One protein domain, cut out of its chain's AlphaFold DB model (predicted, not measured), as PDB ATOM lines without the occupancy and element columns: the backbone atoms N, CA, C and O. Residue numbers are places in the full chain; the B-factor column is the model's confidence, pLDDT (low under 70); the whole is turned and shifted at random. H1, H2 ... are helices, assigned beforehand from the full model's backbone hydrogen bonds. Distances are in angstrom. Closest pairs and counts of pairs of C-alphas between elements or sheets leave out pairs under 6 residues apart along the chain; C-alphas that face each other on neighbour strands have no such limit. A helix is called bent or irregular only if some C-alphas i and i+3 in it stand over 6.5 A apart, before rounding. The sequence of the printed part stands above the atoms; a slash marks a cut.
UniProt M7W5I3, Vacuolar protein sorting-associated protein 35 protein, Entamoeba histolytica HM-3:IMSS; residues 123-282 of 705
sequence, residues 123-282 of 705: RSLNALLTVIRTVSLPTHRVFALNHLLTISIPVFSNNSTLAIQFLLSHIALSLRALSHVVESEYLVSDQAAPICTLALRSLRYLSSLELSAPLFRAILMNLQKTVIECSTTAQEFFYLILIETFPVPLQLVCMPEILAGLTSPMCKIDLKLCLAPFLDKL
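This is residues 123 to 282 of the 705 residues of the protein "Vacuolar protein sorting-associated protein 35 protein" of Entamoeba histolytica HM-3:IMSS (UniProt M7W5I3). Around the long helix H3 you find a broad slab of helices in two layers, H1, H3, H6 and H9 side by side in one and H2, the pair H4 and H5, H7 and H10 in the other, the two layers running opposite ways. The chain zigzags between the layers from H1 at one end of the slab to H10 at the other, while short H8 crosses near H6. The class is all helix: 160 residues are printed, with ten named helices, H1 to H10 in chain order, and no named strand. The whole is compact, with a radius of gyration of the C-alphas of 15.1 A and spans of 40 by 40 by 23 A.

Find C-alpha 160 at (141.000, 132.480, 167.597); from there H3, residues 160 to 185, runs 35.8 A to C-alpha 185 at (139.187, 130.635, 203.264), with a kink of 26 degrees near residue 167. Before it come H1, residues 123 to 133, 15.4 A, and H2, residues 138 to 156, 26.6 A, with a kink of 33 degrees near residue 150. After it look for H4, residues 189 to 199, 14.1 A; H5, 201 to 208, 11.1 A; H6, 213 to 228, 21.9 A, with a kink of 31 degrees near residue 222; and H7, 232 to 245, 20.1 A. H8, 248 to 253, 8.8 A, H9, 255 to 262, 10.2 A, and H10, 271 to 282, 16.5 A, follow, ending at C-alpha 282 at (166.275, 137.460, 180.002). H4 is irregular, with C-alphas 191 and 194 7.1 A apart; H2 and H10 are only just so, at 6.8 A for 151 and 154 and 6.6 A for 274 and 277.

Start at H3, the hub, which touches six helices. H1, H2, H3, H4, H6 and H7 form an up and down bundle, each running against the one before it. H2 and H3 are a helical hairpin at a shallow tilt of 15 degrees, their closest C-alphas, Pro 138 and Ala 177, 5.2 A apart. H3 touches H6 with residues 168 to 176 alone, the same way at 23 degrees, closest at Ala 172 and Thr 226, C-alphas 6.0 A apart. H6 touches H9 the same way at a shallow 7 degrees, with C-alphas 224 and 261 closest at 6.3 A. H10 touches H7 with residues 273 to 278 alone, the same way at 6 degrees, C-alphas 240 and 274 closest at 5.6 A. H5 touches H7, closest at C-alphas 204 and 245, 5.9 A. H8 only just touches H6, with 3 pairs of C-alphas within 8 A, the closest being 213 and 250 at 6.1 A, about perpendicular at 89 degrees. H1 and H10 are apart. Every O i to N i+4 pair is within hydrogen-bond range in H1, H5, H7, H8 and H9; the others have 12 of 15 in H2, 21 of 22 in H3, 5 of 7 in H4, 10 of 12 in H6 and 5 of 8 in H10.

The C-alphas farthest apart, Ser 136 and Leu 282, are 43.0 A apart. The printed part has no cut and no long link. The mean pLDDT of the printed part is 88.2, and no printed residue is under 70.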
ATOM      1  N   ARG A 123     126.997 133.658 171.732       87.50
ATOM      2  CA  ARG A 123     125.767 133.963 172.473       87.50
ATOM      3  C   ARG A 123     125.569 132.983 173.625       87.50
ATOM      4  O   ARG A 123     125.256 133.403 174.733       87.50
ATOM      5  N   SER A 124     125.771 131.698 173.357       89.56
ATOM      6  CA  SER A 124     125.482 130.634 174.321       89.56
ATOM      7  C   SER A 124     126.537 130.574 175.420       89.56
ATOM      8  O   SER A 124     126.189 130.499 176.592       89.56
ATOM      9  N   LEU A 125     127.820 130.701 175.074       91.25
ATOM     10  CA  LEU A 125     128.902 130.706 176.059       91.25
ATOM     11  C   LEU A 125     128.866 131.961 176.941       91.25
ATOM     12  O   LEU A 125     129.014 131.844 178.155       91.25
ATOM     13  N   ASN A 126     128.574 133.141 176.382       88.00
ATOM     14  CA  ASN A 126     128.385 134.345 177.198       88.00
ATOM     15  C   ASN A 126     127.151 134.238 178.106       88.00
ATOM     16  O   ASN A 126     127.208 134.666 179.258       88.00
ATOM     17  N   ALA A 127     126.061 133.620 177.638       89.75
ATOM     18  CA  ALA A 127     124.909 133.334 178.491       89.75
ATOM     19  C   ALA A 127     125.287 132.391 179.647       89.75
ATOM     20  O   ALA A 127     124.966 132.678 180.799       89.75
ATOM     21  N   LEU A 128     126.053 131.328 179.391       92.81
ATOM     22  CA  LEU A 128     126.553 130.449 180.453       92.81
ATOM     23  C   LEU A 128     127.447 131.199 181.449       92.81
ATOM     24  O   LEU A 128     127.278 131.025 182.652       92.81
ATOM     25  N   LEU A 129     128.328 132.094 180.988       92.75
ATOM     26  CA  LEU A 129     129.115 132.952 181.885       92.75
ATOM     27  C   LEU A 129     128.222 133.832 182.772       92.75
ATOM     28  O   LEU A 129     128.502 133.981 183.963       92.75
ATOM     29  N   THR A 130     127.126 134.381 182.232       89.12
ATOM     30  CA  THR A 130     126.163 135.151 183.041       89.12
ATOM     31  C   THR A 130     125.448 134.284 184.073       89.12
ATOM     32  O   THR A 130     125.285 134.728 185.205       89.12
ATOM     33  N   VAL A 131     125.105 133.036 183.736       89.06
ATOM     34  CA  VAL A 131     124.511 132.079 184.681       89.06
ATOM     35  C   VAL A 131     125.505 131.740 185.790       89.06
ATOM     36  O   VAL A 131     125.171 131.860 186.967       89.06
ATOM     37  N   ILE A 132     126.754 131.409 185.452       90.88
ATOM     38  CA  ILE A 132     127.785 131.071 186.446       90.88
ATOM     39  C   ILE A 132     128.065 132.252 187.381       90.88
ATOM     40  O   ILE A 132     128.260 132.057 188.580       90.88
ATOM     41  N   ARG A 133     128.007 133.492 186.880       87.81
ATOM     42  CA  ARG A 133     128.151 134.699 187.708       87.81
ATOM     43  C   ARG A 133     127.118 134.775 188.843       87.81
ATOM     44  O   ARG A 133     127.421 135.378 189.869       87.81
ATOM     45  N   THR A 134     125.935 134.174 188.679       86.19
ATOM     46  CA  THR A 134     124.866 134.173 189.698       86.19
ATOM     47  C   THR A 134     125.028 133.105 190.782       86.19
ATOM     48  O   THR A 134     124.345 133.177 191.801       86.19
ATOM     49  N   VAL A 135     125.929 132.131 190.603       86.75
ATOM     50  CA  VAL A 135     126.186 131.086 191.608       86.75
ATOM     51  C   VAL A 135     126.695 131.747 192.890       86.75
ATOM     52  O   VAL A 135     127.630 132.536 192.849       86.75
ATOM     53  N   SER A 136     126.101 131.457 194.045       81.94
ATOM     54  CA  SER A 136     126.400 132.184 195.288       81.94
ATOM     55  C   SER A 136     127.760 131.828 195.892       81.94
ATOM     56  O   SER A 136     128.453 132.717 196.384       81.94
ATOM     57  N   LEU A 137     128.198 130.570 195.802       88.12
ATOM     58  CA  LEU A 137     129.453 130.109 196.401       88.12
ATOM     59  C   LEU A 137     130.657 130.339 195.463       88.12
ATOM     60  O   LEU A 137     130.644 129.849 194.329       88.12
ATOM     61  N   PRO A 138     131.710 131.064 195.899       88.50
ATOM     62  CA  PRO A 138     132.901 131.321 195.084       88.50
ATOM     63  C   PRO A 138     133.639 130.049 194.645       88.50
ATOM     64  O   PRO A 138     134.040 129.948 193.489       88.50
ATOM     65  N   THR A 139     133.753 129.051 195.527       89.75
ATOM     66  CA  THR A 139     134.410 127.770 195.225       89.75
ATOM     67  C   THR A 139     133.711 127.072 194.061       89.75
ATOM     68  O   THR A 139     134.342 126.743 193.060       89.75
ATOM     69  N   HIS A 140     132.379 126.964 194.121       91.44
ATOM     70  CA  HIS A 140     131.569 126.398 193.038       91.44
ATOM     71  C   HIS A 140     131.761 127.176 191.732       91.44
ATOM     72  O   HIS A 140     131.947 126.566 190.682       91.44
ATOM     73  N   ARG A 141     131.791 128.517 191.794       92.12
ATOM     74  CA  ARG A 141     132.053 129.378 190.628       92.12
ATOM     75  C   ARG A 141     133.388 129.061 189.959       92.12
ATOM     76  O   ARG A 141     133.407 128.876 188.746       92.12
ATOM     77  N   VAL A 142     134.486 128.979 190.714       92.81
ATOM     78  CA  VAL A 142     135.830 128.722 190.160       92.81
ATOM     79  C   VAL A 142     135.881 127.388 189.414       92.81
ATOM     80  O   VAL A 142     136.372 127.325 188.285       92.81
ATOM     81  N   PHE A 143     135.350 126.316 190.001       93.50
ATOM     82  CA  PHE A 143     135.376 124.997 189.364       93.50
ATOM     83  C   PHE A 143     134.387 124.876 188.203       93.50
ATOM     84  O   PHE A 143     134.700 124.235 187.203       93.50
ATOM     85  N   ALA A 144     133.226 125.522 188.291       93.25
ATOM     86  CA  ALA A 144     132.257 125.574 187.201       93.25
ATOM     87  C   ALA A 144     132.815 126.334 185.983       93.25
ATOM     88  O   ALA A 144     132.690 125.872 184.851       93.25
ATOM     89  N   LEU A 145     133.515 127.455 186.209       94.69
ATOM     90  CA  LEU A 145     134.237 128.180 185.157       94.69
ATOM     91  C   LEU A 145     135.316 127.304 184.509       94.69
ATOM     92  O   LEU A 145     135.464 127.322 183.288       94.69
ATOM     93  N   ASN A 146     136.052 126.517 185.292       94.00
ATOM     94  CA  ASN A 146     137.088 125.629 184.760       94.00
ATOM     95  C   ASN A 146     136.552 124.454 183.952       94.00
ATOM     96  O   ASN A 146     137.142 124.078 182.935       94.00
ATOM     97  N   HIS A 147     135.418 123.910 184.373       94.62
ATOM     98  CA  HIS A 147     134.723 122.902 183.594       94.62
ATOM     99  C   HIS A 147     134.258 123.474 182.259       94.62
ATOM    100  O   HIS A 147     134.617 122.937 181.212       94.62
ATOM    101  N   LEU A 148     133.576 124.630 182.290       94.56
ATOM    102  CA  LEU A 148     133.137 125.333 181.083       94.56
ATOM    103  C   LEU A 148     134.308 125.601 180.129       94.56
ATOM    104  O   LEU A 148     134.176 125.376 178.929       94.56
ATOM    105  N   LEU A 149     135.457 126.041 180.654       93.38
ATOM    106  CA  LEU A 149     136.664 126.247 179.855       93.38
ATOM    107  C   LEU A 149     137.057 124.958 179.125       93.38
ATOM    108  O   LEU A 149     137.165 124.975 177.902       93.38
ATOM    109  N   THR A 150     137.205 123.853 179.859       91.56
ATOM    110  CA  THR A 150     137.651 122.552 179.326       91.56
ATOM    111  C   THR A 150     136.791 122.090 178.153       91.56
ATOM    112  O   THR A 150     137.319 121.799 177.082       91.56
ATOM    113  N   ILE A 151     135.467 122.101 178.314       92.19
ATOM    114  CA  ILE A 151     134.545 121.652 177.261       92.19
ATOM    115  C   ILE A 151     134.399 122.670 176.117       92.19
ATOM    116  O   ILE A 151     134.033 122.294 175.005       92.19
ATOM    117  N   SER A 152     134.682 123.958 176.357       90.69
ATOM    118  CA  SER A 152     134.559 125.020 175.345       90.69
ATOM    119  C   SER A 152     135.766 125.141 174.413       90.69
ATOM    120  O   SER A 152     135.601 125.618 173.295       90.69
ATOM    121  N   ILE A 153     136.962 124.692 174.818       88.88
ATOM    122  CA  ILE A 153     138.188 124.784 174.001       88.88
ATOM    123  C   ILE A 153     137.998 124.211 172.579       88.88
ATOM    124  O   ILE A 153     138.324 124.912 171.618       88.88
ATOM    125  N   PRO A 154     137.416 123.005 172.388       87.69
ATOM    126  CA  PRO A 154     137.207 122.442 171.052       87.69
ATOM    127  C   PRO A 154     136.311 123.296 170.143       87.69
ATOM    128  O   PRO A 154     136.525 123.318 168.930       87.69
ATOM    129  N   VAL A 155     135.358 124.053 170.713       86.75
ATOM    130  CA  VAL A 155     134.438 124.939 169.967       86.75
ATOM    131  C   VAL A 155     135.202 125.987 169.158       86.75
ATOM    132  O   VAL A 155     134.778 126.366 168.068       86.75
ATOM    133  N   PHE A 156     136.322 126.470 169.692       85.19
ATOM    134  CA  PHE A 156     137.071 127.590 169.130       85.19
ATOM    135  C   PHE A 156     138.293 127.180 168.305       85.19
ATOM    136  O   PHE A 156     139.031 128.054 167.851       85.19
ATOM    137  N   SER A 157     138.481 125.880 168.066       78.50
ATOM    138  CA  SER A 157     139.595 125.313 167.285       78.50
ATOM    139  C   SER A 157     139.846 126.021 165.945       78.50
ATOM    140  O   SER A 157     140.994 126.164 165.540       78.50
ATOM    141  N   ASN A 158     138.792 126.538 165.306       76.50
ATOM    142  CA  ASN A 158     138.866 127.202 164.001       76.50
ATOM    143  C   ASN A 158     138.726 128.737 164.055       76.50
ATOM    144  O   ASN A 158     138.680 129.377 163.005       76.50
ATOM    145  N   ASN A 159     138.593 129.355 165.239       85.12
ATOM    146  CA  ASN A 159     138.378 130.803 165.348       85.12
ATOM    147  C   ASN A 159     138.984 131.414 166.623       85.12
ATOM    148  O   ASN A 159     138.319 131.563 167.653       85.12
ATOM    149  N   SER A 160     140.241 131.848 166.512       84.69
ATOM    150  CA  SER A 160     141.000 132.480 167.597       84.69
ATOM    151  C   SER A 160     140.380 133.791 168.090       84.69
ATOM    152  O   SER A 160     140.407 134.069 169.286       84.69
ATOM    153  N   THR A 161     139.760 134.588 167.215       86.19
ATOM    154  CA  THR A 161     139.171 135.881 167.614       86.19
ATOM    155  C   THR A 161     137.999 135.715 168.579       86.19
ATOM    156  O   THR A 161     137.916 136.423 169.585       86.19
ATOM    157  N   LEU A 162     137.126 134.738 168.319       86.00
ATOM    158  CA  LEU A 162     136.013 134.414 169.208       86.00
ATOM    159  C   LEU A 162     136.500 133.778 170.512       86.00
ATOM    160  O   LEU A 162     135.976 134.101 171.580       86.00
ATOM    161  N   ALA A 163     137.548 132.951 170.432       89.69
ATOM    162  CA  ALA A 163     138.210 132.393 171.604       89.69
ATOM    163  C   ALA A 163     138.685 133.509 172.545       89.69
ATOM    164  O   ALA A 163     138.378 133.490 173.733       89.69
ATOM    165  N   ILE A 164     139.369 134.527 172.012       90.50
ATOM    166  CA  ILE A 164     139.893 135.655 172.797       90.50
ATOM    167  C   ILE A 164     138.761 136.439 173.469       90.50
ATOM    168  O   ILE A 164     138.855 136.745 174.656       90.50
ATOM    169  N   GLN A 165     137.672 136.740 172.755       88.88
ATOM    170  CA  GLN A 165     136.525 137.465 173.327       88.88
ATOM    171  C   GLN A 165     135.890 136.715 174.505       88.88
ATOM    172  O   GLN A 165     135.589 137.316 175.543       88.88
ATOM    173  N   PHE A 166     135.713 135.401 174.356       91.75
ATOM    174  CA  PHE A 166     135.226 134.543 175.428       91.75
ATOM    175  C   PHE A 166     136.212 134.501 176.604       91.75
ATOM    176  O   PHE A 166     135.812 134.724 177.749       91.75
ATOM    177  N   LEU A 167     137.504 134.290 176.327       93.06
ATOM    178  CA  LEU A 167     138.548 134.187 177.347       93.06
ATOM    179  C   LEU A 167     138.698 135.468 178.161       93.06
ATOM    180  O   LEU A 167     138.852 135.381 179.371       93.06
ATOM    181  N   LEU A 168     138.589 136.651 177.554       91.81
ATOM    182  CA  LEU A 168     138.641 137.921 178.287       91.81
ATOM    183  C   LEU A 168     137.552 138.011 179.365       91.81
ATOM    184  O   LEU A 168     137.824 138.390 180.505       91.81
ATOM    185  N   SER A 169     136.327 137.611 179.018       91.44
ATOM    186  CA  SER A 169     135.199 137.594 179.957       91.44
ATOM    187  C   SER A 169     135.361 136.492 181.009       91.44
ATOM    188  O   SER A 169     135.076 136.696 182.190       91.44
ATOM    189  N   HIS A 170     135.853 135.325 180.586       94.38
ATOM    190  CA  HIS A 170     136.091 134.166 181.442       94.38
ATOM    191  C   HIS A 170     137.198 134.412 182.475       94.38
ATOM    192  O   HIS A 170     136.981 134.166 183.661       94.38
ATOM    193  N   ILE A 171     138.350 134.945 182.057       94.31
ATOM    194  CA  ILE A 171     139.494 135.264 182.925       94.31
ATOM    195  C   ILE A 171     139.070 136.283 183.982       94.31
ATOM    196  O   ILE A 171     139.335 136.075 185.164       94.31
ATOM    197  N   ALA A 172     138.355 137.343 183.592       92.81
ATOM    198  CA  ALA A 172     137.889 138.359 184.533       92.81
ATOM    199  C   ALA A 172     136.944 137.780 185.607       92.81
ATOM    200  O   ALA A 172     137.059 138.103 186.790       92.81
ATOM    201  N   LEU A 173     136.021 136.895 185.216       92.62
ATOM    202  CA  LEU A 173     135.133 136.208 186.158       92.62
ATOM    203  C   LEU A 173     135.890 135.215 187.050       92.62
ATOM    204  O   LEU A 173     135.618 135.150 188.249       92.62
ATOM    205  N   SER A 174     136.846 134.482 186.479       93.44
ATOM    206  CA  SER A 174     137.664 133.498 187.196       93.44
ATOM    207  C   SER A 174     138.554 134.166 188.240       93.44
ATOM    208  O   SER A 174     138.617 133.691 189.368       93.44
ATOM    209  N   LEU A 175     139.160 135.310 187.908       92.50
ATOM    210  CA  LEU A 175     139.959 136.118 188.831       92.50
ATOM    211  C   LEU A 175     139.135 136.628 190.015       92.50
ATOM    212  O   LEU A 175     139.555 136.478 191.160       92.50
ATOM    213  N   ARG A 176     137.938 137.172 189.764       91.44
ATOM    214  CA  ARG A 176     137.047 137.632 190.842       91.44
ATOM    215  C   ARG A 176     136.582 136.483 191.731       91.44
ATOM    216  O   ARG A 176     136.552 136.618 192.951       91.44
ATOM    217  N   ALA A 177     136.226 135.344 191.135       90.94
ATOM    218  CA  ALA A 177     135.829 134.162 191.892       90.94
ATOM    219  C   ALA A 177     136.993 133.625 192.744       90.94
ATOM    220  O   ALA A 177     136.789 133.334 193.920       90.94
ATOM    221  N   LEU A 178     138.209 133.575 192.188       91.69
ATOM    222  CA  LEU A 178     139.428 133.189 192.901       91.69
ATOM    223  C   LEU A 178     139.714 134.128 194.076       91.69
ATOM    224  O   LEU A 178     139.947 133.649 195.182       91.69
ATOM    225  N   SER A 179     139.647 135.445 193.851       91.31
ATOM    226  CA  SER A 179     139.850 136.463 194.889       91.31
ATOM    227  C   SER A 179     138.961 136.205 196.101       91.31
ATOM    228  O   SER A 179     139.448 136.132 197.226       91.31
ATOM    229  N   HIS A 180     137.668 135.971 195.859       90.88
ATOM    230  CA  HIS A 180     136.717 135.678 196.923       90.88
ATOM    231  C   HIS A 180     136.989 134.348 197.633       90.88
ATOM    232  O   HIS A 180     136.810 134.287 198.843       90.88
ATOM    233  N   VAL A 181     137.421 133.294 196.925       89.69
ATOM    234  CA  VAL A 181     137.802 132.019 197.566       89.69
ATOM    235  C   VAL A 181     138.973 132.241 198.518       89.69
ATOM    236  O   VAL A 181     138.864 131.896 199.693       89.69
ATOM    237  N   VAL A 182     140.048 132.872 198.035       89.38
ATOM    238  CA  VAL A 182     141.264 133.139 198.820       89.38
ATOM    239  C   VAL A 182     140.950 133.961 200.070       89.38
ATOM    240  O   VAL A 182     141.400 133.609 201.158       89.38
ATOM    241  N   GLU A 183     140.143 135.016 199.935       87.44
ATOM    242  CA  GLU A 183     139.721 135.858 201.061       87.44
ATOM    243  C   GLU A 183     138.810 135.113 202.042       87.44
ATOM    244  O   GLU A 183     138.960 135.258 203.252       87.44
ATOM    245  N   SER A 184     137.870 134.306 201.538       85.75
ATOM    246  CA  SER A 184     136.897 133.599 202.381       85.75
ATOM    247  C   SER A 184     137.512 132.459 203.194       85.75
ATOM    248  O   SER A 184     137.086 132.215 204.322       85.75
ATOM    249  N   GLU A 185     138.511 131.773 202.637       86.12
ATOM    250  CA  GLU A 185     139.187 130.635 203.264       86.12
ATOM    251  C   GLU A 185     140.521 131.025 203.931       86.12
ATOM    252  O   GLU A 185     141.166 130.168 204.529       86.12
ATOM    253  N   TYR A 186     140.924 132.303 203.871       83.94
ATOM    254  CA  TYR A 186     142.205 132.816 204.387       83.94
ATOM    255  C   TYR A 186     143.420 132.005 203.901       83.94
ATOM    256  O   TYR A 186     144.337 131.700 204.667       83.94
ATOM    257  N   LEU A 187     143.415 131.633 202.617       82.62
ATOM    258  CA  LEU A 187     144.458 130.786 202.040       82.62
ATOM    259  C   LEU A 187     145.767 131.562 201.888       82.62
ATOM    260  O   LEU A 187     145.811 132.629 201.276       82.62
ATOM    261  N   VAL A 188     146.854 130.980 202.392       79.94
ATOM    262  CA  VAL A 188     148.221 131.460 202.146       79.94
ATOM    263  C   VAL A 188     148.700 130.961 200.773       79.94
ATOM    264  O   VAL A 188     148.174 129.969 200.263       79.94
ATOM    265  N   SER A 189     149.701 131.623 200.177       76.62
ATOM    266  CA  SER A 189     150.220 131.355 198.821       76.62
ATOM    267  C   SER A 189     150.369 129.861 198.475       76.62
ATOM    268  O   SER A 189     149.791 129.403 197.486       76.62
ATOM    269  N   ASP A 190     151.023 129.068 199.332       79.56
ATOM    270  CA  ASP A 190     151.249 127.632 199.088       79.56
ATOM    271  C   ASP A 190     149.949 126.813 199.028       79.56
ATOM    272  O   ASP A 190     149.816 125.883 198.234       79.56
ATOM    273  N   GLN A 191     148.960 127.169 199.852       81.56
ATOM    274  CA  GLN A 191     147.664 126.486 199.895       81.56
ATOM    275  C   GLN A 191     146.747 126.926 198.748       81.56
ATOM    276  O   GLN A 191     145.926 126.136 198.280       81.56
ATOM    277  N   ALA A 192     146.895 128.172 198.291       84.12
ATOM    278  CA  ALA A 192     146.142 128.730 197.176       84.12
ATOM    279  C   ALA A 192     146.657 128.236 195.811       84.12
ATOM    280  O   ALA A 192     145.875 128.163 194.860       84.12
ATOM    281  N   ALA A 193     147.933 127.844 195.705       85.50
ATOM    282  CA  ALA A 193     148.595 127.512 194.439       85.50
ATOM    283  C   ALA A 193     147.825 126.533 193.522       85.50
ATOM    284  O   ALA A 193     147.690 126.841 192.329       85.50
ATOM    285  N   PRO A 194     147.256 125.402 194.002       86.31
ATOM    286  CA  PRO A 194     146.505 124.484 193.140       86.31
ATOM    287  C   PRO A 194     145.252 125.132 192.537       86.31
ATOM    288  O   PRO A 194     144.951 124.945 191.357       86.31
ATOM    289  N   ILE A 195     144.539 125.930 193.335       88.44
ATOM    290  CA  ILE A 195     143.288 126.587 192.934       88.44
ATOM    291  C   ILE A 195     143.586 127.781 192.033       88.44
ATOM    292  O   ILE A 195     142.893 127.966 191.038       88.44
ATOM    293  N   CYS A 196     144.643 128.546 192.322       88.31
ATOM    294  CA  CYS A 196     145.131 129.622 191.463       88.31
ATOM    295  C   CYS A 196     145.523 129.093 190.079       88.31
ATOM    296  O   CYS A 196     145.077 129.627 189.064       88.31
ATOM    297  N   THR A 197     146.297 128.002 190.031       87.25
ATOM    298  CA  THR A 197     146.727 127.362 188.775       87.25
ATOM    299  C   THR A 197     145.533 126.881 187.954       87.25
ATOM    300  O   THR A 197     145.510 127.029 186.733       87.25
ATOM    301  N   LEU A 198     144.522 126.328 188.628       88.88
ATOM    302  CA  LEU A 198     143.278 125.910 188.001       88.88
ATOM    303  C   LEU A 198     142.485 127.124 187.490       88.88
ATOM    304  O   LEU A 198     142.238 127.217 186.296       88.88
ATOM    305  N   ALA A 199     142.160 128.096 188.345       88.25
ATOM    306  CA  ALA A 199     141.405 129.307 187.999       88.25
ATOM    307  C   ALA A 199     142.007 130.100 186.828       88.25
ATOM    308  O   ALA A 199     141.271 130.685 186.036       88.25
ATOM    309  N   LEU A 200     143.335 130.095 186.704       90.44
ATOM    310  CA  LEU A 200     144.073 130.835 185.684       90.44
ATOM    311  C   LEU A 200     144.510 129.971 184.495       90.44
ATOM    312  O   LEU A 200     145.252 130.434 183.630       90.44
ATOM    313  N   ARG A 201     143.994 128.741 184.369       91.75
ATOM    314  CA  ARG A 201     144.227 127.879 183.199       91.75
ATOM    315  C   ARG A 201     143.797 128.540 181.884       91.75
ATOM    316  O   ARG A 201     144.401 128.279 180.845       91.75
ATOM    317  N   SER A 202     142.805 129.430 181.920       91.06
ATOM    318  CA  SER A 202     142.374 130.218 180.759       91.06
ATOM    319  C   SER A 202     143.459 131.163 180.233       91.06
ATOM    320  O   SER A 202     143.524 131.361 179.022       91.06
ATOM    321  N   LEU A 203     144.365 131.671 181.080       91.75
ATOM    322  CA  LEU A 203     145.538 132.435 180.628       91.75
ATOM    323  C   LEU A 203     146.538 131.557 179.872       91.75
ATOM    324  O   LEU A 203     147.070 131.986 178.854       91.75
ATOM    325  N   ARG A 204     146.744 130.314 180.325       90.88
ATOM    326  CA  ARG A 204     147.611 129.346 179.629       90.88
ATOM    327  C   ARG A 204     147.049 128.959 178.263       90.88
ATOM    328  O   ARG A 204     147.788 128.746 177.314       90.88
ATOM    329  N   TYR A 205     145.727 128.858 178.155       90.69
ATOM    330  CA  TYR A 205     145.098 128.635 176.859       90.69
ATOM    331  C   TYR A 205     145.187 129.885 175.976       90.69
ATOM    332  O   TYR A 205     145.505 129.773 174.797       90.69
ATOM    333  N   LEU A 206     145.004 131.081 176.540       92.00
ATOM    334  CA  LEU A 206     145.189 132.336 175.813       92.00
ATOM    335  C   LEU A 206     146.604 132.468 175.224       92.00
ATOM    336  O   LEU A 206     146.734 132.945 174.103       92.00
ATOM    337  N   SER A 207     147.645 132.014 175.932       90.94
ATOM    338  CA  SER A 207     149.023 132.031 175.422       90.94
ATOM    339  C   SER A 207     149.275 131.031 174.290       90.94
ATOM    340  O   SER A 207     150.219 131.213 173.528       90.94
ATOM    341  N   SER A 208     148.439 129.993 174.158       89.12
ATOM    342  CA  SER A 208     148.502 129.047 173.035       89.12
ATOM    343  C   SER A 208     147.900 129.602 171.740       89.12
ATOM    344  O   SER A 208     148.093 129.020 170.675       89.12
ATOM    345  N   LEU A 209     147.173 130.722 171.818       88.12
ATOM    346  CA  LEU A 209     146.662 131.426 170.648       88.12
ATOM    347  C   LEU A 209     147.767 132.322 170.076       88.12
ATOM    348  O   LEU A 209     148.491 132.981 170.821       88.12
ATOM    349  N   GLU A 210     147.891 132.383 168.750       82.62
ATOM    350  CA  GLU A 210     148.837 133.289 168.090       82.62
ATOM    351  C   GLU A 210     148.397 134.748 168.294       82.62
ATOM    352  O   GLU A 210     147.473 135.245 167.645       82.62
ATOM    353  N   LEU A 211     149.041 135.438 169.238       88.31
ATOM    354  CA  LEU A 211     148.738 136.824 169.587       88.31
ATOM    355  C   LEU A 211     149.783 137.774 169.004       88.31
ATOM    356  O   LEU A 211     150.981 137.636 169.244       88.31
ATOM    357  N   SER A 212     149.315 138.807 168.304       89.81
ATOM    358  CA  SER A 212     150.157 139.944 167.928       89.81
ATOM    359  C   SER A 212     150.374 140.881 169.121       89.81
ATOM    360  O   SER A 212     149.524 140.985 170.010       89.81
ATOM    361  N   ALA A 213     151.487 141.622 169.137       87.88
ATOM    362  CA  ALA A 213     151.791 142.564 170.220       87.88
ATOM    363  C   ALA A 213     150.691 143.621 170.477       87.88
ATOM    364  O   ALA A 213     150.340 143.826 171.640       87.88
ATOM    365  N   PRO A 214     150.066 144.253 169.456       91.38
ATOM    366  CA  PRO A 214     148.961 145.188 169.687       91.38
ATOM    367  C   PRO A 214     147.747 144.533 170.353       91.38
ATOM    368  O   PRO A 214     147.108 145.134 171.219       91.38
ATOM    369  N   LEU A 215     147.436 143.293 169.968       91.00
ATOM    370  CA  LEU A 215     146.319 142.545 170.532       91.00
ATOM    371  C   LEU A 215     146.607 142.132 171.976       91.00
ATOM    372  O   LEU A 215     145.753 142.307 172.844       91.00
ATOM    373  N   PHE A 216     147.821 141.652 172.252       91.69
ATOM    374  CA  PHE A 216     148.255 141.317 173.606       91.69
ATOM    375  C   PHE A 216     148.214 142.538 174.532       91.69
ATOM    376  O   PHE A 216     147.645 142.460 175.619       91.69
ATOM    377  N   ARG A 217     148.691 143.702 174.072       90.44
ATOM    378  CA  ARG A 217     148.576 144.975 174.797       90.44
ATOM    379  C   ARG A 217     147.124 145.316 175.144       90.44
ATOM    380  O   ARG A 217     146.823 145.619 176.298       90.44
ATOM    381  N   ALA A 218     146.210 145.232 174.176       90.69
ATOM    382  CA  ALA A 218     144.791 145.504 174.408       90.69
ATOM    383  C   ALA A 218     144.168 144.531 175.429       90.69
ATOM    384  O   ALA A 218     143.379 144.945 176.283       90.69
ATOM    385  N   ILE A 219     144.552 143.251 175.370       91.12
ATOM    386  CA  ILE A 219     144.136 142.232 176.339       91.12
ATOM    387  C   ILE A 219     144.634 142.584 177.746       91.12
ATOM    388  O   ILE A 219     143.831 142.593 178.682       91.12
ATOM    389  N   LEU A 220     145.919 142.923 177.897       89.94
ATOM    390  CA  LEU A 220     146.503 143.298 179.186       89.94
ATOM    391  C   LEU A 220     145.785 144.495 179.804       89.94
ATOM    392  O   LEU A 220     145.361 144.409 180.952       89.94
ATOM    393  N   MET A 221     145.561 145.570 179.043       88.75
ATOM    394  CA  MET A 221     144.877 146.764 179.558       88.75
ATOM    395  C   MET A 221     143.435 146.481 180.001       88.75
ATOM    396  O   MET A 221     142.943 147.089 180.954       88.75
ATOM    397  N   ASN A 222     142.741 145.562 179.324       89.75
ATOM    398  CA  ASN A 222     141.392 145.154 179.708       89.75
ATOM    399  C   ASN A 222     141.406 144.354 181.022       89.75
ATOM    400  O   ASN A 222     140.679 144.672 181.966       89.75
ATOM    401  N   LEU A 223     142.288 143.354 181.117       90.88
ATOM    402  CA  LEU A 223     142.392 142.494 182.295       90.88
ATOM    403  C   LEU A 223     142.942 143.234 183.518       90.88
ATOM    404  O   LEU A 223     142.477 142.986 184.628       90.88
ATOM    405  N   GLN A 224     143.857 144.184 183.326       88.19
ATOM    406  CA  GLN A 224     144.508 144.944 184.395       88.19
ATOM    407  C   GLN A 224     143.503 145.630 185.327       88.19
ATOM    408  O   GLN A 224     143.696 145.614 186.539       88.19
ATOM    409  N   LYS A 225     142.388 146.151 184.794       86.12
ATOM    410  CA  LYS A 225     141.307 146.729 185.616       86.12
ATOM    411  C   LYS A 225     140.748 145.721 186.617       86.12
ATOM    412  O   LYS A 225     140.525 146.063 187.767       86.12
ATOM    413  N   THR A 226     140.550 144.481 186.175       89.50
ATOM    414  CA  THR A 226     140.024 143.415 187.035       89.50
ATOM    415  C   THR A 226     141.088 142.913 188.003       89.50
ATOM    416  O   THR A 226     140.780 142.658 189.157       89.50
ATOM    417  N   VAL A 227     142.341 142.790 187.556       90.44
ATOM    418  CA  VAL A 227     143.454 142.316 188.393       90.44
ATOM    419  C   VAL A 227     143.657 143.237 189.595       90.44
ATOM    420  O   VAL A 227     143.750 142.750 190.715       90.44
ATOM    421  N   ILE A 228     143.650 144.556 189.384       88.00
ATOM    422  CA  ILE A 228     143.841 145.547 190.453       88.00
ATOM    423  C   ILE A 228     142.744 145.462 191.538       88.00
ATOM    424  O   ILE A 228     143.005 145.775 192.696       88.00
ATOM    425  N   GLU A 229     141.530 145.026 191.185       86.62
ATOM    426  CA  GLU A 229     140.400 144.865 192.118       86.62
ATOM    427  C   GLU A 229     140.478 143.576 192.963       86.62
ATOM    428  O   GLU A 229     139.707 143.427 193.909       86.62
ATOM    429  N   CYS A 230     141.362 142.632 192.623       89.81
ATOM    430  CA  CYS A 230     141.461 141.326 193.281       89.81
ATOM    431  C   CYS A 230     142.378 141.336 194.517       89.81
ATOM    432  O   CYS A 230     143.160 142.260 194.730       89.81
ATOM    433  N   SER A 231     142.340 140.253 195.295       89.38
ATOM    434  CA  SER A 231     143.227 139.998 196.430       89.38
ATOM    435  C   SER A 231     144.695 139.909 196.004       89.38
ATOM    436  O   SER A 231     145.012 139.550 194.868       89.38
ATOM    437  N   THR A 232     145.612 140.205 196.928       88.75
ATOM    438  CA  THR A 232     147.060 140.251 196.655       88.75
ATOM    439  C   THR A 232     147.591 138.939 196.087       88.75
ATOM    440  O   THR A 232     148.260 138.939 195.061       88.75
ATOM    441  N   THR A 233     147.201 137.806 196.670       88.31
ATOM    442  CA  THR A 233     147.588 136.476 196.182       88.31
ATOM    443  C   THR A 233     147.066 136.219 194.766       88.31
ATOM    444  O   THR A 233     147.792 135.701 193.924       88.31
ATOM    445  N   ALA A 234     145.828 136.617 194.449       88.88
ATOM    446  CA  ALA A 234     145.294 136.462 193.094       88.88
ATOM    447  C   ALA A 234     146.046 137.340 192.074       88.88
ATOM    448  O   ALA A 234     146.281 136.898 190.948       88.88
ATOM    449  N   GLN A 235     146.456 138.549 192.472       90.50
ATOM    450  CA  GLN A 235     147.306 139.425 191.660       90.50
ATOM    451  C   GLN A 235     148.680 138.789 191.398       90.50
ATOM    452  O   GLN A 235     149.109 138.714 190.248       90.50
ATOM    453  N   GLU A 236     149.350 138.275 192.434       90.12
ATOM    454  CA  GLU A 236     150.665 137.625 192.322       90.12
ATOM    455  C   GLU A 236     150.624 136.421 191.373       90.12
ATOM    456  O   GLU A 236     151.412 136.346 190.428       90.12
ATOM    457  N   PHE A 237     149.657 135.514 191.548       90.94
ATOM    458  CA  PHE A 237     149.513 134.348 190.673       90.94
ATOM    459  C   PHE A 237     149.143 134.717 189.232       90.94
ATOM    460  O   PHE A 237     149.582 134.033 188.306       90.94
ATOM    461  N   PHE A 238     148.380 135.796 189.016       92.69
ATOM    462  CA  PHE A 238     148.109 136.302 187.669       92.69
ATOM    463  C   PHE A 238     149.408 136.668 186.944       92.69
ATOM    464  O   PHE A 238     149.645 136.190 185.832       92.69
ATOM    465  N   TYR A 239     150.266 137.473 187.577       91.44
ATOM    466  CA  TYR A 239     151.528 137.903 186.973       91.44
ATOM    467  C   TYR A 239     152.536 136.759 186.838       91.44
ATOM    468  O   TYR A 239     153.190 136.659 185.802       91.44
ATOM    469  N   LEU A 240     152.611 135.852 187.817       91.12
ATOM    470  CA  LEU A 240     153.448 134.652 187.734       91.12
ATOM    471  C   LEU A 240     153.069 133.778 186.535       91.12
ATOM    472  O   LEU A 240     153.936 133.426 185.738       91.12
ATOM    473  N   ILE A 241     151.780 133.475 186.359       91.31
ATOM    474  CA  ILE A 241     151.308 132.643 185.242       91.31
ATOM    475  C   ILE A 241     151.493 133.372 183.909       91.31
ATOM    476  O   ILE A 241     151.900 132.748 182.930       91.31
ATOM    477  N   LEU A 242     151.257 134.686 183.857       92.12
ATOM    478  CA  LEU A 242     151.518 135.503 182.669       92.12
ATOM    479  C   LEU A 242     152.993 135.416 182.248       92.12
ATOM    480  O   LEU A 242     153.287 135.181 181.074       92.12
ATOM    481  N   ILE A 243     153.916 135.551 183.200       89.75
ATOM    482  CA  ILE A 243     155.362 135.488 182.956       89.75
ATOM    483  C   ILE A 243     155.808 134.069 182.596       89.75
ATOM    484  O   ILE A 243     156.674 133.886 181.738       89.75
ATOM    485  N   GLU A 244     155.224 133.051 183.227       89.50
ATOM    486  CA  GLU A 244     155.515 131.641 182.968       89.50
ATOM    487  C   GLU A 244     155.122 131.232 181.541       89.50
ATOM    488  O   GLU A 244     155.909 130.565 180.872       89.50
ATOM    489  N   THR A 245     153.937 131.648 181.083       89.75
ATOM    490  CA  THR A 245     153.253 131.020 179.936       89.75
ATOM    491  C   THR A 245     153.365 131.765 178.614       89.75
ATOM    492  O   THR A 245     153.338 131.123 177.565       89.75
ATOM    493  N   PHE A 246     153.489 133.094 178.630       91.19
ATOM    494  CA  PHE A 246     153.614 133.870 177.396       91.19
ATOM    495  C   PHE A 246     155.066 133.895 176.884       91.19
ATOM    496  O   PHE A 246     156.010 133.805 177.672       91.19
ATOM    497  N   PRO A 247     155.277 134.020 175.561       88.94
ATOM    498  CA  PRO A 247     156.618 134.075 174.995       88.94
ATOM    499  C   PRO A 247     157.334 135.371 175.394       88.94
ATOM    500  O   PRO A 247     156.766 136.463 175.322       88.94
ATOM    501  N   VAL A 248     158.613 135.255 175.767       88.06
ATOM    502  CA  VAL A 248     159.429 136.377 176.263       88.06
ATOM    503  C   VAL A 248     159.509 137.559 175.278       88.06
ATOM    504  O   VAL A 248     159.354 138.686 175.738       88.06
ATOM    505  N   PRO A 249     159.649 137.373 173.945       85.69
ATOM    506  CA  PRO A 249     159.632 138.500 173.004       85.69
ATOM    507  C   PRO A 249     158.336 139.323 173.053       85.69
ATOM    508  O   PRO A 249     158.365 140.551 173.011       85.69
ATOM    509  N   LEU A 250     157.185 138.659 173.202       87.75
ATOM    510  CA  LEU A 250     155.888 139.331 173.314       87.75
ATOM    511  C   LEU A 250     155.771 140.096 174.637       87.75
ATOM    512  O   LEU A 250     155.270 141.222 174.659       87.75
ATOM    513  N   GLN A 251     156.261 139.494 175.726       89.06
ATOM    514  CA  GLN A 251     156.332 140.137 177.036       89.06
ATOM    515  C   GLN A 251     157.228 141.377 176.986       89.06
ATOM    516  O   GLN A 251     156.796 142.422 177.451       89.06
ATOM    517  N   LEU A 252     158.409 141.298 176.357       86.50
ATOM    518  CA  LEU A 252     159.346 142.418 176.204       86.50
ATOM    519  C   LEU A 252     158.691 143.627 175.534       86.50
ATOM    520  O   LEU A 252     158.713 144.721 176.093       86.50
ATOM    521  N   VAL A 253     158.016 143.428 174.399       86.25
ATOM    522  CA  VAL A 253     157.318 144.514 173.683       86.25
ATOM    523  C   VAL A 253     156.212 145.170 174.527       86.25
ATOM    524  O   VAL A 253     155.917 146.352 174.337       86.25
ATOM    525  N   CYS A 254     155.605 144.428 175.454       88.56
ATOM    526  CA  CYS A 254     154.522 144.907 176.322       88.56
ATOM    527  C   CYS A 254     154.958 145.117 177.785       88.56
ATOM    528  O   CYS A 254     154.114 145.216 178.681       88.56
ATOM    529  N   MET A 255     156.268 145.178 178.058       87.38
ATOM    530  CA  MET A 255     156.771 145.393 179.415       87.38
ATOM    531  C   MET A 255     156.331 146.719 180.037       87.38
ATOM    532  O   MET A 255     156.043 146.705 181.232       87.38
ATOM    533  N   PRO A 256     156.227 147.848 179.306       86.62
ATOM    534  CA  PRO A 256     155.717 149.087 179.888       86.62
ATOM    535  C   PRO A 256     154.328 148.921 180.521       86.62
ATOM    536  O   PRO A 256     154.091 149.405 181.628       86.62
ATOM    537  N   GLU A 257     153.425 148.187 179.867       87.81
ATOM    538  CA  GLU A 257     152.081 147.915 180.381       87.81
ATOM    539  C   GLU A 257     152.100 146.933 181.557       87.81
ATOM    540  O   GLU A 257     151.396 147.145 182.547       87.81
ATOM    541  N   ILE A 258     152.937 145.893 181.487       88.69
ATOM    542  CA  ILE A 258     153.120 144.940 182.592       88.69
ATOM    543  C   ILE A 258     153.642 145.675 183.835       88.69
ATOM    544  O   ILE A 258     153.069 145.533 184.915       88.69
ATOM    545  N   LEU A 259     154.664 146.524 183.686       86.75
ATOM    546  CA  LEU A 259     155.218 147.337 184.770       86.75
ATOM    547  C   LEU A 259     154.189 148.321 185.324       86.75
ATOM    548  O   LEU A 259     154.083 148.453 186.541       86.75
ATOM    549  N   ALA A 260     153.405 148.983 184.469       84.81
ATOM    550  CA  ALA A 260     152.335 149.878 184.913       84.81
ATOM    551  C   ALA A 260     151.294 149.151 185.783       84.81
ATOM    552  O   ALA A 260     150.765 149.733 186.727       84.81
ATOM    553  N   GLY A 261     151.024 147.874 185.495       84.12
ATOM    554  CA  GLY A 261     150.188 147.013 186.330       84.12
ATOM    555  C   GLY A 261     150.835 146.657 187.660       84.12
ATOM    556  O   GLY A 261     150.271 146.961 188.708       84.12
ATOM    557  N   LEU A 262     152.045 146.096 187.610       83.94
ATOM    558  CA  LEU A 262     152.794 145.644 188.787       83.94
ATOM    559  C   LEU A 262     153.049 146.757 189.816       83.94
ATOM    560  O   LEU A 262     153.229 146.489 190.996       83.94
ATOM    561  N   THR A 263     153.079 148.008 189.364       78.62
ATOM    562  CA  THR A 263     153.430 149.182 190.177       78.62
ATOM    563  C   THR A 263     152.265 150.133 190.424       78.62
ATOM    564  O   THR A 263     152.458 151.262 190.883       78.62
ATOM    565  N   SER A 264     151.049 149.701 190.093       82.44
ATOM    566  CA  SER A 264     149.842 150.433 190.452       82.44
ATOM    567  C   SER A 264     149.778 150.589 191.979       82.44
ATOM    568  O   SER A 264     149.991 149.606 192.683       82.44
ATOM    569  N   PRO A 265     149.424 151.768 192.526       74.69
ATOM    570  CA  PRO A 265     149.335 151.974 193.979       74.69
ATOM    571  C   PRO A 265     148.287 151.076 194.657       74.69
ATOM    572  O   PRO A 265     148.317 150.878 195.869       74.69
ATOM    573  N   MET A 266     147.349 150.543 193.873       77.00
ATOM    574  CA  MET A 266     146.318 149.611 194.328       77.00
ATOM    575  C   MET A 266     146.790 148.145 194.303       77.00
ATOM    576  O   MET A 266     146.146 147.286 194.901       77.00
ATOM    577  N   CYS A 267     147.917 147.852 193.644       76.62
ATOM    578  CA  CYS A 267     148.546 146.537 193.654       76.62
ATOM    579  C   CYS A 267     149.517 146.431 194.833       76.62
ATOM    580  O   CYS A 267     150.497 147.165 194.919       76.62
ATOM    581  N   LYS A 268     149.245 145.496 195.744       76.25
ATOM    582  CA  LYS A 268     150.077 145.219 196.929       76.25
ATOM    583  C   LYS A 268     150.762 143.864 196.780       76.25
ATOM    584  O   LYS A 268     150.542 142.965 197.586       76.25
ATOM    585  N   ILE A 269     151.507 143.712 195.693       82.38
ATOM    586  CA  ILE A 269     152.198 142.470 195.335       82.38
ATOM    587  C   ILE A 269     153.663 142.525 195.752       82.38
ATOM    588  O   ILE A 269     154.278 143.596 195.732       82.38
ATOM    589  N   ASP A 270     154.249 141.368 196.048       82.06
ATOM    590  CA  ASP A 270     155.702 141.267 196.113       82.06
ATOM    591  C   ASP A 270     156.300 141.315 194.693       82.06
ATOM    592  O   ASP A 270     156.240 140.357 193.910       82.06
ATOM    593  N   LEU A 271     156.900 142.461 194.356       80.62
ATOM    594  CA  LEU A 271     157.574 142.666 193.076       80.62
ATOM    595  C   LEU A 271     158.693 141.661 192.834       80.62
ATOM    596  O   LEU A 271     158.922 141.302 191.683       80.62
ATOM    597  N   LYS A 272     159.384 141.190 193.875       85.06
ATOM    598  CA  LYS A 272     160.441 140.192 193.719       85.06
ATOM    599  C   LYS A 272     159.872 138.887 193.189       85.06
ATOM    600  O   LYS A 272     160.433 138.335 192.247       85.06
ATOM    601  N   LEU A 273     158.753 138.425 193.749       83.75
ATOM    602  CA  LEU A 273     158.098 137.196 193.300       83.75
ATOM    603  C   LEU A 273     157.652 137.305 191.842       83.75
ATOM    604  O   LEU A 273     157.813 136.353 191.087       83.75
ATOM    605  N   CYS A 274     157.145 138.466 191.431       85.12
ATOM    606  CA  CYS A 274     156.632 138.647 190.076       85.12
ATOM    607  C   CYS A 274     157.745 138.927 189.052       85.12
ATOM    608  O   CYS A 274     157.774 138.299 188.002       85.12
ATOM    609  N   LEU A 275     158.675 139.847 189.326       87.06
ATOM    610  CA  LEU A 275     159.689 140.284 188.357       87.06
ATOM    611  C   LEU A 275     160.918 139.377 188.296       87.06
ATOM    612  O   LEU A 275     161.478 139.237 187.211       87.06
ATOM    613  N   ALA A 276     161.354 138.759 189.399       86.62
ATOM    614  CA  ALA A 276     162.574 137.945 189.378       86.62
ATOM    615  C   ALA A 276     162.503 136.780 188.367       86.62
ATOM    616  O   ALA A 276     163.433 136.663 187.570       86.62
ATOM    617  N   PRO A 277     161.397 136.007 188.265       87.75
ATOM    618  CA  PRO A 277     161.274 134.951 187.258       87.75
ATOM    619  C   PRO A 277     161.349 135.460 185.815       87.75
ATOM    620  O   PRO A 277     161.795 134.737 184.928       87.75
ATOM    621  N   PHE A 278     160.901 136.693 185.561       88.06
ATOM    622  CA  PHE A 278     161.045 137.319 184.249       88.06
ATOM    623  C   PHE A 278     162.505 137.696 183.988       88.06
ATOM    624  O   PHE A 278     163.061 137.303 182.965       88.06
ATOM    625  N   LEU A 279     163.142 138.389 184.939       88.94
ATOM    626  CA  LEU A 279     164.547 138.789 184.843       88.94
ATOM    627  C   LEU A 279     165.483 137.587 184.681       88.94
ATOM    628  O   LEU A 279     166.441 137.684 183.926       88.94
ATOM    629  N   ASP A 280     165.195 136.449 185.311       85.06
ATOM    630  CA  ASP A 280     166.007 135.231 185.197       85.06
ATOM    631  C   ASP A 280     165.939 134.584 183.802       85.06
ATOM    632  O   ASP A 280     166.871 133.887 183.394       85.06
ATOM    633  N   LYS A 281     164.870 134.830 183.031       84.25
ATOM    634  CA  LYS A 281     164.745 134.347 181.644       84.25
ATOM    635  C   LYS A 281     165.542 135.198 180.657       84.25
ATOM    636  O   LYS A 281     165.999 134.676 179.641       84.25
ATOM    637  N   LEU A 282     165.712 136.490 180.943       85.38
ATOM    638  CA  LEU A 282     166.275 137.460 180.002       85.38
ATOM    639  C   LEU A 282     167.724 137.180 179.569       85.38
ATOM    640  O   LEU A 282     167.972 137.271 178.370       85.38
TER     641      LEU A 282